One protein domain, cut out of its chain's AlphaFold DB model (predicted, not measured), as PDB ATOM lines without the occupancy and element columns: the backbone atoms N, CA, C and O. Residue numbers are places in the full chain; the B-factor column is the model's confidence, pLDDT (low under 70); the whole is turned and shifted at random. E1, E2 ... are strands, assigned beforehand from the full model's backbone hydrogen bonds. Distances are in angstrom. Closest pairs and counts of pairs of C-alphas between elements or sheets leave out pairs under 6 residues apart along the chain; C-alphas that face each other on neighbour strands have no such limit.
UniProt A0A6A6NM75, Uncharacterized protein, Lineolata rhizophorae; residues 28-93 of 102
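AT A GLANCE: This is residues 28 to 93 of the 102 residues of an uncharacterized protein of Lineolata rhizophorae (UniProt A0A6A6NM75). Little regular structure: two small strand hairpins, E1-E2 then E3-E4, pack together through E2, amid long loops. Residues 80 to 81 pair antiparallel with 52 to 53 of E2. The printed part has 66 residues, 15 in these four strands, with no named helix: all strand, two antiparallel sheets, compact, radius of gyration of the C-alphas 10.5 A, spans 29 by 23 by 22 A.

HOW THE PARTS SIT: After residues 28 to 40, find the hairpin of E1, residues 41 to 43, and E2, residues 52 to 55, antiparallel at 140 degrees; N 42 and O 54 are 2.9 A apart. Next, E3, residues 60 to 63, and E4, residues 67 to 70, form a hairpin, antiparallel at 148 degrees; N 61 and O 69 are 2.8 A apart. The closest C-alphas of E2 and E4, Cys 54 and Cys 68, are 5.7 A apart. E1 is apart from E3 and E4.

IN THESE COORDINATES: Find C-alpha 41 at (-42.697, 37.278, -0.969), where E1 begins its 6.8 A. E2 measures 10.4 A, E3 9.6 A and E4 9.7 A, ending at C-alpha 70, (-38.712, 44.197, -11.297).

THE WHOLE: The C-alphas farthest apart, Glu 49 and Asp 73, are 30.2 A apart. The printed part has no cut, and no printed residue is under pLDDT 70.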
ATOM      1  N   LYS A  28     -45.069  27.618   1.373       88.50
ATOM      2  CA  LYS A  28     -43.647  27.781   1.687       88.50
ATOM      3  C   LYS A  28     -43.419  29.164   2.283       88.50
ATOM      4  O   LYS A  28     -43.899  30.166   1.755       88.50
ATOM      5  N   ILE A  29     -42.700  29.201   3.399       94.44
ATOM      6  CA  ILE A  29     -42.342  30.440   4.085       94.44
ATOM      7  C   ILE A  29     -41.100  30.997   3.403       94.44
ATOM      8  O   ILE A  29     -40.143  30.266   3.188       94.44
ATOM      9  N   CYS A  30     -41.121  32.284   3.083       94.56
ATOM     10  CA  CYS A  30     -39.954  32.999   2.596       94.56
ATOM     11  C   CYS A  30     -39.300  33.764   3.746       94.56
ATOM     12  O   CYS A  30     -39.983  34.265   4.640       94.56
ATOM     13  N   TYR A  31     -37.984  33.890   3.697       94.44
ATOM     14  CA  TYR A  31     -37.146  34.532   4.691       94.44
ATOM     15  C   TYR A  31     -36.314  35.641   4.046       94.44
ATOM     16  O   TYR A  31     -35.819  35.518   2.924       94.44
ATOM     17  N   ASN A  32     -36.161  36.741   4.778       91.69
ATOM     18  CA  ASN A  32     -35.163  37.767   4.510       91.69
ATOM     19  C   ASN A  32     -33.769  37.239   4.881       91.69
ATOM     20  O   ASN A  32     -33.637  36.235   5.578       91.69
ATOM     21  N   TYR A  33     -32.720  37.951   4.469       87.50
ATOM     22  CA  TYR A  33     -31.329  37.555   4.729       87.50
ATOM     23  C   TYR A  33     -30.944  37.449   6.214       87.50
ATOM     24  O   TYR A  33     -29.994  36.762   6.563       87.50
ATOM     25  N   ASP A  34     -31.670  38.128   7.098       88.00
ATOM     26  CA  ASP A  34     -31.481  38.028   8.548       88.00
ATOM     27  C   ASP A  34     -32.230  36.836   9.179       88.00
ATOM     28  O   ASP A  34     -32.274  36.718  10.403       88.00
ATOM     29  N   GLY A  35     -32.839  35.973   8.358       89.81
ATOM     30  CA  GLY A  35     -33.629  34.820   8.787       89.81
ATOM     31  C   GLY A  35     -35.045  35.173   9.252       89.81
ATOM     32  O   GLY A  35     -35.772  34.299   9.724       89.81
ATOM     33  N   THR A  36     -35.476  36.434   9.140       93.94
ATOM     34  CA  THR A  36     -36.853  36.821   9.486       93.94
ATOM     35  C   THR A  36     -37.825  36.423   8.381       93.94
ATOM     36  O   THR A  36     -37.555  36.625   7.200       93.94
ATOM     37  N   SER A  37     -38.982  35.866   8.743       95.50
ATOM     38  CA  SER A  37     -40.012  35.491   7.767       95.50
ATOM     39  C   SER A  37     -40.610  36.721   7.077       95.50
ATOM     40  O   SER A  37     -40.935  37.704   7.746       95.50
ATOM     41  N   ASN A  38     -40.846  36.630   5.771       93.88
ATOM     42  CA  ASN A  38     -41.440  37.675   4.950       93.88
ATOM     43  C   ASN A  38     -42.651  37.129   4.162       93.88
ATOM     44  O   ASN A  38     -42.463  36.479   3.131       93.88
ATOM     45  N   PRO A  39     -43.890  37.385   4.623       92.38
ATOM     46  CA  PRO A  39     -45.100  36.861   3.987       92.38
ATOM     47  C   PRO A  39     -45.474  37.568   2.671       92.38
ATOM     48  O   PRO A  39     -46.371  37.101   1.975       92.38
ATOM     49  N   ASP A  40     -44.817  38.680   2.321       90.94
ATOM     50  CA  ASP A  40     -45.112  39.444   1.098       90.94
ATOM     51  C   ASP A  40     -44.375  38.912  -0.144       90.94
ATOM     52  O   ASP A  40     -44.617  39.379  -1.272       90.94
ATOM     53  N   LEU A  41     -43.457  37.963   0.067       93.31
ATOM     54  CA  LEU A  41     -42.697  37.278  -0.969       93.31
ATOM     55  C   LEU A  41     -43.331  35.927  -1.297       93.31
ATOM     56  O   LEU A  41     -43.937  35.279  -0.447       93.31
ATOM     57  N   ILE A  42     -43.178  35.507  -2.548       93.00
ATOM     58  CA  ILE A  42     -43.744  34.269  -3.081       93.00
ATOM     59  C   ILE A  42     -42.595  33.416  -3.628       93.00
ATOM     60  O   ILE A  42     -41.759  33.959  -4.358       93.00
ATOM     61  N   PRO A  43     -42.534  32.109  -3.311       92.75
ATOM     62  CA  PRO A  43     -41.525  31.216  -3.870       92.75
ATOM     63  C   PRO A  43     -41.669  31.124  -5.394       92.75
ATOM     64  O   PRO A  43     -42.771  30.982  -5.922       92.75
ATOM     65  N   CYS A  44     -40.543  31.167  -6.098       90.62
ATOM     66  CA  CYS A  44     -40.486  30.955  -7.542       90.62
ATOM     67  C   CYS A  44     -40.886  29.525  -7.929       90.62
ATOM     68  O   CYS A  44     -41.582  29.327  -8.924       90.62
ATOM     69  N   TYR A  45     -40.486  28.545  -7.115       89.50
ATOM     70  CA  TYR A  45     -40.795  27.130  -7.285       89.50
ATOM     71  C   TYR A  45     -41.473  26.600  -6.010       89.50
ATOM     72  O   TYR A  45     -40.786  26.148  -5.096       89.50
ATOM     73  N   PRO A  46     -42.815  26.666  -5.902       88.81
ATOM     74  CA  PRO A  46     -43.533  26.282  -4.679       88.81
ATOM     75  C   PRO A  46     -43.400  24.790  -4.334       88.81
ATOM     76  O   PRO A  46     -43.502  24.422  -3.165       88.81
ATOM     77  N   ASP A  47     -43.137  23.952  -5.338       88.88
ATOM     78  CA  ASP A  47     -42.954  22.506  -5.186       88.88
ATOM     79  C   ASP A  47     -41.503  22.105  -4.873       88.88
ATOM     80  O   ASP A  47     -41.244  20.943  -4.552       88.88
ATOM     81  N   ALA A  48     -40.546  23.034  -4.977       89.50
ATOM     82  CA  ALA A  48     -39.154  22.757  -4.653       89.50
ATOM     83  C   ALA A  48     -38.946  22.681  -3.131       89.50
ATOM     84  O   ALA A  48     -39.708  23.251  -2.340       89.50
ATOM     85  N   GLU A  49     -37.912  21.951  -2.706       91.38
ATOM     86  CA  GLU A  49     -37.491  21.960  -1.303       91.38
ATOM     87  C   GLU A  49     -37.073  23.378  -0.916       91.38
ATOM     88  O   GLU A  49     -37.715  23.963  -0.040       91.38
ATOM     89  N   GLU A  50     -36.140  23.939  -1.693       93.06
ATOM     90  CA  GLU A  50     -35.683  25.319  -1.597       93.06
ATOM     91  C   GLU A  50     -35.891  26.108  -2.893       93.06
ATOM     92  O   GLU A  50     -35.885  25.563  -3.998       93.06
ATOM     93  N   SER A  51     -36.122  27.413  -2.758       92.00
ATOM     94  CA  SER A  51     -36.388  28.317  -3.870       92.00
ATOM     95  C   SER A  51     -36.087  29.766  -3.497       92.00
ATOM     96  O   SER A  51     -36.320  30.221  -2.377       92.00
ATOM     97  N   ILE A  52     -35.696  30.543  -4.507       92.31
ATOM     98  CA  ILE A  52     -35.737  32.009  -4.473       92.31
ATOM     99  C   ILE A  52     -37.182  32.449  -4.225       92.31
ATOM    100  O   ILE A  52     -38.121  31.815  -4.725       92.31
ATOM    101  N   CYS A  53     -37.363  33.542  -3.493       93.88
ATOM    102  CA  CYS A  53     -38.655  34.174  -3.288       93.88
ATOM    103  C   CYS A  53     -38.663  35.602  -3.825       93.88
ATOM    104  O   CYS A  53     -37.816  36.413  -3.458       93.88
ATOM    105  N   CYS A  54     -39.678  35.934  -4.618       93.94
ATOM    106  CA  CYS A  54     -39.810  37.235  -5.259       93.94
ATOM    107  C   CYS A  54     -41.113  37.949  -4.868       93.94
ATOM    108  O   CYS A  54     -42.108  37.306  -4.516       93.94
ATOM    109  N   PRO A  55     -41.162  39.291  -4.959       91.88
ATOM    110  CA  PRO A  55     -42.414  40.030  -4.913       91.88
ATOM    111  C   PRO A  55     -43.394  39.485  -5.960       91.88
ATOM    112  O   PRO A  55     -43.061  39.416  -7.140       91.88
ATOM    113  N   GLY A  56     -44.595  39.100  -5.517       84.62
ATOM    114  CA  GLY A  56     -45.566  38.327  -6.306       84.62
ATOM    115  C   GLY A  56     -45.893  38.796  -7.735       84.62
ATOM    116  O   GLY A  56     -45.565  39.910  -8.154       84.62
ATOM    117  N   ALA A  57     -46.596  37.919  -8.464       72.75
ATOM    118  CA  ALA A  57     -46.864  38.035  -9.897       72.75
ATOM    119  C   ALA A  57     -47.322  39.444 -10.321       72.75
ATOM    120  O   ALA A  57     -48.273  40.005  -9.780       72.75
ATOM    121  N   GLY A  58     -46.619  40.014 -11.303       81.62
ATOM    122  CA  GLY A  58     -46.870  41.356 -11.838       81.62
ATOM    123  C   GLY A  58     -45.963  42.452 -11.273       81.62
ATOM    124  O   GLY A  58     -45.816  43.484 -11.925       81.62
ATOM    125  N   ARG A  59     -45.307  42.229 -10.124       89.38
ATOM    126  CA  ARG A  59     -44.289  43.145  -9.572       89.38
ATOM    127  C   ARG A  59     -42.878  42.779 -10.014       89.38
ATOM    128  O   ARG A  59     -42.088  43.657 -10.342       89.38
ATOM    129  N   SER A  60     -42.577  41.486 -10.028       93.38
ATOM    130  CA  SER A  60     -41.270  40.986 -10.435       93.38
ATOM    131  C   SER A  60     -41.366  39.620 -11.112       93.38
ATOM    132  O   SER A  60     -42.403  38.953 -11.053       93.38
ATOM    133  N   LEU A  61     -40.288  39.236 -11.792       92.06
ATOM    134  CA  LEU A  61     -40.101  37.947 -12.444       92.06
ATOM    135  C   LEU A  61     -38.901  37.240 -11.820       92.06
ATOM    136  O   LEU A  61     -37.834  37.836 -11.693       92.06
ATOM    137  N   CYS A  62     -39.071  35.967 -11.483       90.62
ATOM    138  CA  CYS A  62     -37.970  35.103 -11.085       90.62
ATOM    139  C   CYS A  62     -37.078  34.800 -12.289       90.62
ATOM    140  O   CYS A  62     -37.587  34.465 -13.360       90.62
ATOM    141  N   VAL A  63     -35.765  34.887 -12.106       89.94
ATOM    142  CA  VAL A  63     -34.785  34.484 -13.117       89.94
ATOM    143  C   VAL A  63     -33.807  33.452 -12.569       89.94
ATOM    144  O   VAL A  63     -33.532  33.398 -11.372       89.94
ATOM    145  N   ASP A  64     -33.262  32.641 -13.474       84.62
ATOM    146  CA  ASP A  64     -32.493  31.429 -13.155       84.62
ATOM    147  C   ASP A  64     -31.189  31.680 -12.381       84.62
ATOM    148  O   ASP A  64     -30.579  30.745 -11.874       84.62
ATOM    149  N   ASN A  65     -30.731  32.931 -12.287       82.12
ATOM    150  CA  ASN A  65     -29.488  33.295 -11.610       82.12
ATOM    151  C   ASN A  65     -29.660  33.663 -10.126       82.12
ATOM    152  O   ASN A  65     -28.743  34.261  -9.560       82.12
ATOM    153  N   GLY A  66     -30.801  33.361  -9.500       83.31
ATOM    154  CA  GLY A  66     -30.983  33.662  -8.075       83.31
ATOM    155  C   GLY A  66     -31.647  34.998  -7.762       83.31
ATOM    156  O   GLY A  66     -31.604  35.425  -6.612       83.31
ATOM    157  N   LEU A  67     -32.177  35.703  -8.767       89.44
ATOM    158  CA  LEU A  67     -32.627  37.091  -8.633       89.44
ATOM    159  C   LEU A  67     -34.068  37.290  -9.126       89.44
ATOM    160  O   LEU A  67     -34.636  36.477  -9.857       89.44
ATOM    161  N   CYS A  68     -34.641  38.420  -8.733       92.38
ATOM    162  CA  CYS A  68     -35.941  38.923  -9.139       92.38
ATOM    163  C   CYS A  68     -35.741  40.154 -10.028       92.38
ATOM    164  O   CYS A  68     -35.109  41.124  -9.613       92.38
ATOM    165  N   ILE A  69     -36.289  40.139 -11.241       93.69
ATOM    166  CA  ILE A  69     -36.333  41.311 -12.124       93.69
ATOM    167  C   ILE A  69     -37.631  42.068 -11.871       93.69
ATOM    168  O   ILE A  69     -38.710  41.527 -12.109       93.69
ATOM    169  N   TRP A  70     -37.549  43.323 -11.443       94.00
ATOM    170  CA  TRP A  70     -38.712  44.197 -11.297       94.00
ATOM    171  C   TRP A  70     -39.318  44.561 -12.661       94.00
ATOM    172  O   TRP A  70     -38.617  44.933 -13.599       94.00
ATOM    173  N   THR A  71     -40.642  44.461 -12.795       93.56
ATOM    174  CA  THR A  71     -41.335  44.652 -14.085       93.56
ATOM    175  C   THR A  71     -41.449  46.117 -14.509       93.56
ATOM    176  O   THR A  71     -41.676  46.396 -15.685       93.56
ATOM    177  N   ASN A  72     -41.316  47.057 -13.571       93.88
ATOM    178  CA  ASN A  72     -41.440  48.495 -13.817       93.88
ATOM    179  C   ASN A  72     -40.151  49.129 -14.361       93.88
ATOM    180  O   ASN A  72     -40.243  50.057 -15.162       93.88
ATOM    181  N   ASP A  73     -38.978  48.671 -13.919       94.31
ATOM    182  CA  ASP A  73     -37.688  49.300 -14.241       94.31
ATOM    183  C   ASP A  73     -36.567  48.318 -14.622       94.31
ATOM    184  O   ASP A  73     -35.464  48.754 -14.950       94.31
ATOM    185  N   PHE A  74     -36.849  47.011 -14.638       92.56
ATOM    186  CA  PHE A  74     -35.894  45.940 -14.937       92.56
ATOM    187  C   PHE A  74     -34.687  45.876 -13.990       92.56
ATOM    188  O   PHE A  74     -33.670  45.261 -14.324       92.56
ATOM    189  N   SER A  75     -34.783  46.484 -12.806       91.31
ATOM    190  CA  SER A  75     -33.777  46.329 -11.760       91.31
ATOM    191  C   SER A  75     -33.771  44.904 -11.201       91.31
ATOM    192  O   SER A  75     -34.787  44.205 -11.212       91.31
ATOM    193  N   LEU A  76     -32.599  44.464 -10.733       89.25
ATOM    194  CA  LEU A  76     -32.408  43.164 -10.095       89.25
ATOM    195  C   LEU A  76     -32.449  43.314  -8.576       89.25
ATOM    196  O   LEU A  76     -31.759  44.161  -8.012       89.25
ATOM    197  N   ASP A  77     -33.214  42.446  -7.928       87.25
ATOM    198  CA  ASP A  77     -33.340  42.343  -6.479       87.25
ATOM    199  C   ASP A  77     -33.152  40.884  -6.052       87.25
ATOM    200  O   ASP A  77     -33.531  39.964  -6.766       87.25
ATOM    201  N   ARG A  78     -32.553  40.662  -4.887       84.19
ATOM    202  CA  ARG A  78     -32.413  39.332  -4.285       84.19
ATOM    203  C   ARG A  78     -33.644  38.937  -3.456       84.19
ATOM    204  O   ARG A  78     -33.824  37.758  -3.201       84.19
ATOM    205  N   ALA A  79     -34.468  39.906  -3.043       89.44
ATOM    206  CA  ALA A  79     -35.713  39.759  -2.283       89.44
ATOM    207  C   ALA A  79     -35.657  38.787  -1.082       89.44
ATOM    208  O   ALA A  79     -35.442  39.239   0.044       89.44
ATOM    209  N   GLY A  80     -35.869  37.482  -1.289       92.25
ATOM    210  CA  GLY A  80     -35.890  36.469  -0.233       92.25
ATOM    211  C   GLY A  80     -35.573  35.050  -0.710       92.25
ATOM    212  O   GLY A  80     -35.373  34.802  -1.897       92.25
ATOM    213  N   CYS A  81     -35.581  34.110   0.231       93.56
ATOM    214  CA  CYS A  81     -35.330  32.682   0.014       93.56
ATOM    215  C   CYS A  81     -36.218  31.835   0.943       93.56
ATOM    216  O   CYS A  81     -36.586  32.308   2.014       93.56
ATOM    217  N   THR A  82     -36.579  30.606   0.571       94.56
ATOM    218  CA  THR A  82     -37.336  29.694   1.457       94.56
ATOM    219  C   THR A  82     -36.517  29.078   2.593       94.56
ATOM    220  O   THR A  82     -37.090  28.676   3.604       94.56
ATOM    221  N   ASP A  83     -35.196  29.064   2.470       93.56
ATOM    222  CA  ASP A  83     -34.253  28.657   3.504       93.56
ATOM    223  C   ASP A  83     -33.879  29.857   4.392       93.56
ATOM    224  O   ASP A  83     -33.368  30.882   3.937       93.56
ATOM    225  N   ALA A  84     -34.116  29.721   5.697       92.50
ATOM    226  CA  ALA A  84     -33.802  30.754   6.680       92.50
ATOM    227  C   ALA A  84     -32.291  30.970   6.869       92.50
ATOM    228  O   ALA A  84     -31.894  32.034   7.347       92.50
ATOM    229  N   SER A  85     -31.459  29.979   6.526       91.00
ATOM    230  CA  SER A  85     -30.000  30.070   6.637       91.00
ATOM    231  C   SER A  85     -29.339  30.755   5.440       91.00
ATOM    232  O   SER A  85     -28.256  31.318   5.597       91.00
ATOM    233  N   TRP A  86     -30.016  30.786   4.282       90.31
ATOM    234  CA  TRP A  86     -29.464  31.255   3.006       90.31
ATOM    235  C   TRP A  86     -28.215  30.480   2.559       90.31
ATOM    236  O   TRP A  86     -27.316  31.043   1.926       90.31
ATOM    237  N   GLU A  87     -28.144  29.198   2.910       89.00
ATOM    238  CA  GLU A  87     -27.037  28.309   2.548       89.00
ATOM    239  C   GLU A  87     -27.402  27.347   1.409       89.00
ATOM    240  O   GLU A  87     -26.505  26.735   0.833       89.00
ATOM    241  N   ALA A  88     -28.685  27.237   1.047       89.56
ATOM    242  CA  ALA A  88     -29.121  26.470  -0.119       89.56
ATOM    243  C   ALA A  88     -28.546  27.031  -1.436       89.56
ATOM    244  O   ALA A  88     -28.532  28.245  -1.652       89.56
ATOM    245  N   ASP A  89     -28.122  26.145  -2.344       88.25
ATOM    246  CA  ASP A  89     -27.521  26.511  -3.639       88.25
ATOM    247  C   ASP A  89     -28.498  27.318  -4.518       88.25
ATOM    248  O   ASP A  89     -28.096  28.214  -5.264       88.25
ATOM    249  N   GLU A  90     -29.798  27.043  -4.393       88.00
ATOM    250  CA  GLU A  90     -30.885  27.773  -5.047       88.00
ATOM    251  C   GLU A  90     -31.026  29.205  -4.506       88.00
ATOM    252  O   GLU A  90     -31.492  30.102  -5.210       88.00
ATOM    253  N   CYS A  91     -30.601  29.442  -3.266       88.38
ATOM    254  CA  CYS A  91     -30.764  30.691  -2.535       88.38
ATOM    255  C   CYS A  91     -29.502  31.538  -2.544       88.38
ATOM    256  O   CYS A  91     -28.843  31.778  -1.531       88.38
ATOM    257  N   VAL A  92     -29.201  32.033  -3.737       81.31
ATOM    258  CA  VAL A  92     -27.985  32.770  -4.045       81.31
ATOM    259  C   VAL A  92     -27.659  33.854  -3.003       81.31
ATOM    260  O   VAL A  92     -28.362  34.851  -2.824       81.31
ATOM    261  N   ASN A  93     -26.509  33.680  -2.354       77.31
ATOM    262  CA  ASN A  93     -26.020  34.536  -1.279       77.31
ATOM    263  C   ASN A  93     -25.181  35.708  -1.838       77.31
ATOM    264  O   ASN A  93     -23.967  35.810  -1.651       77.31
TER     265      ASN A  93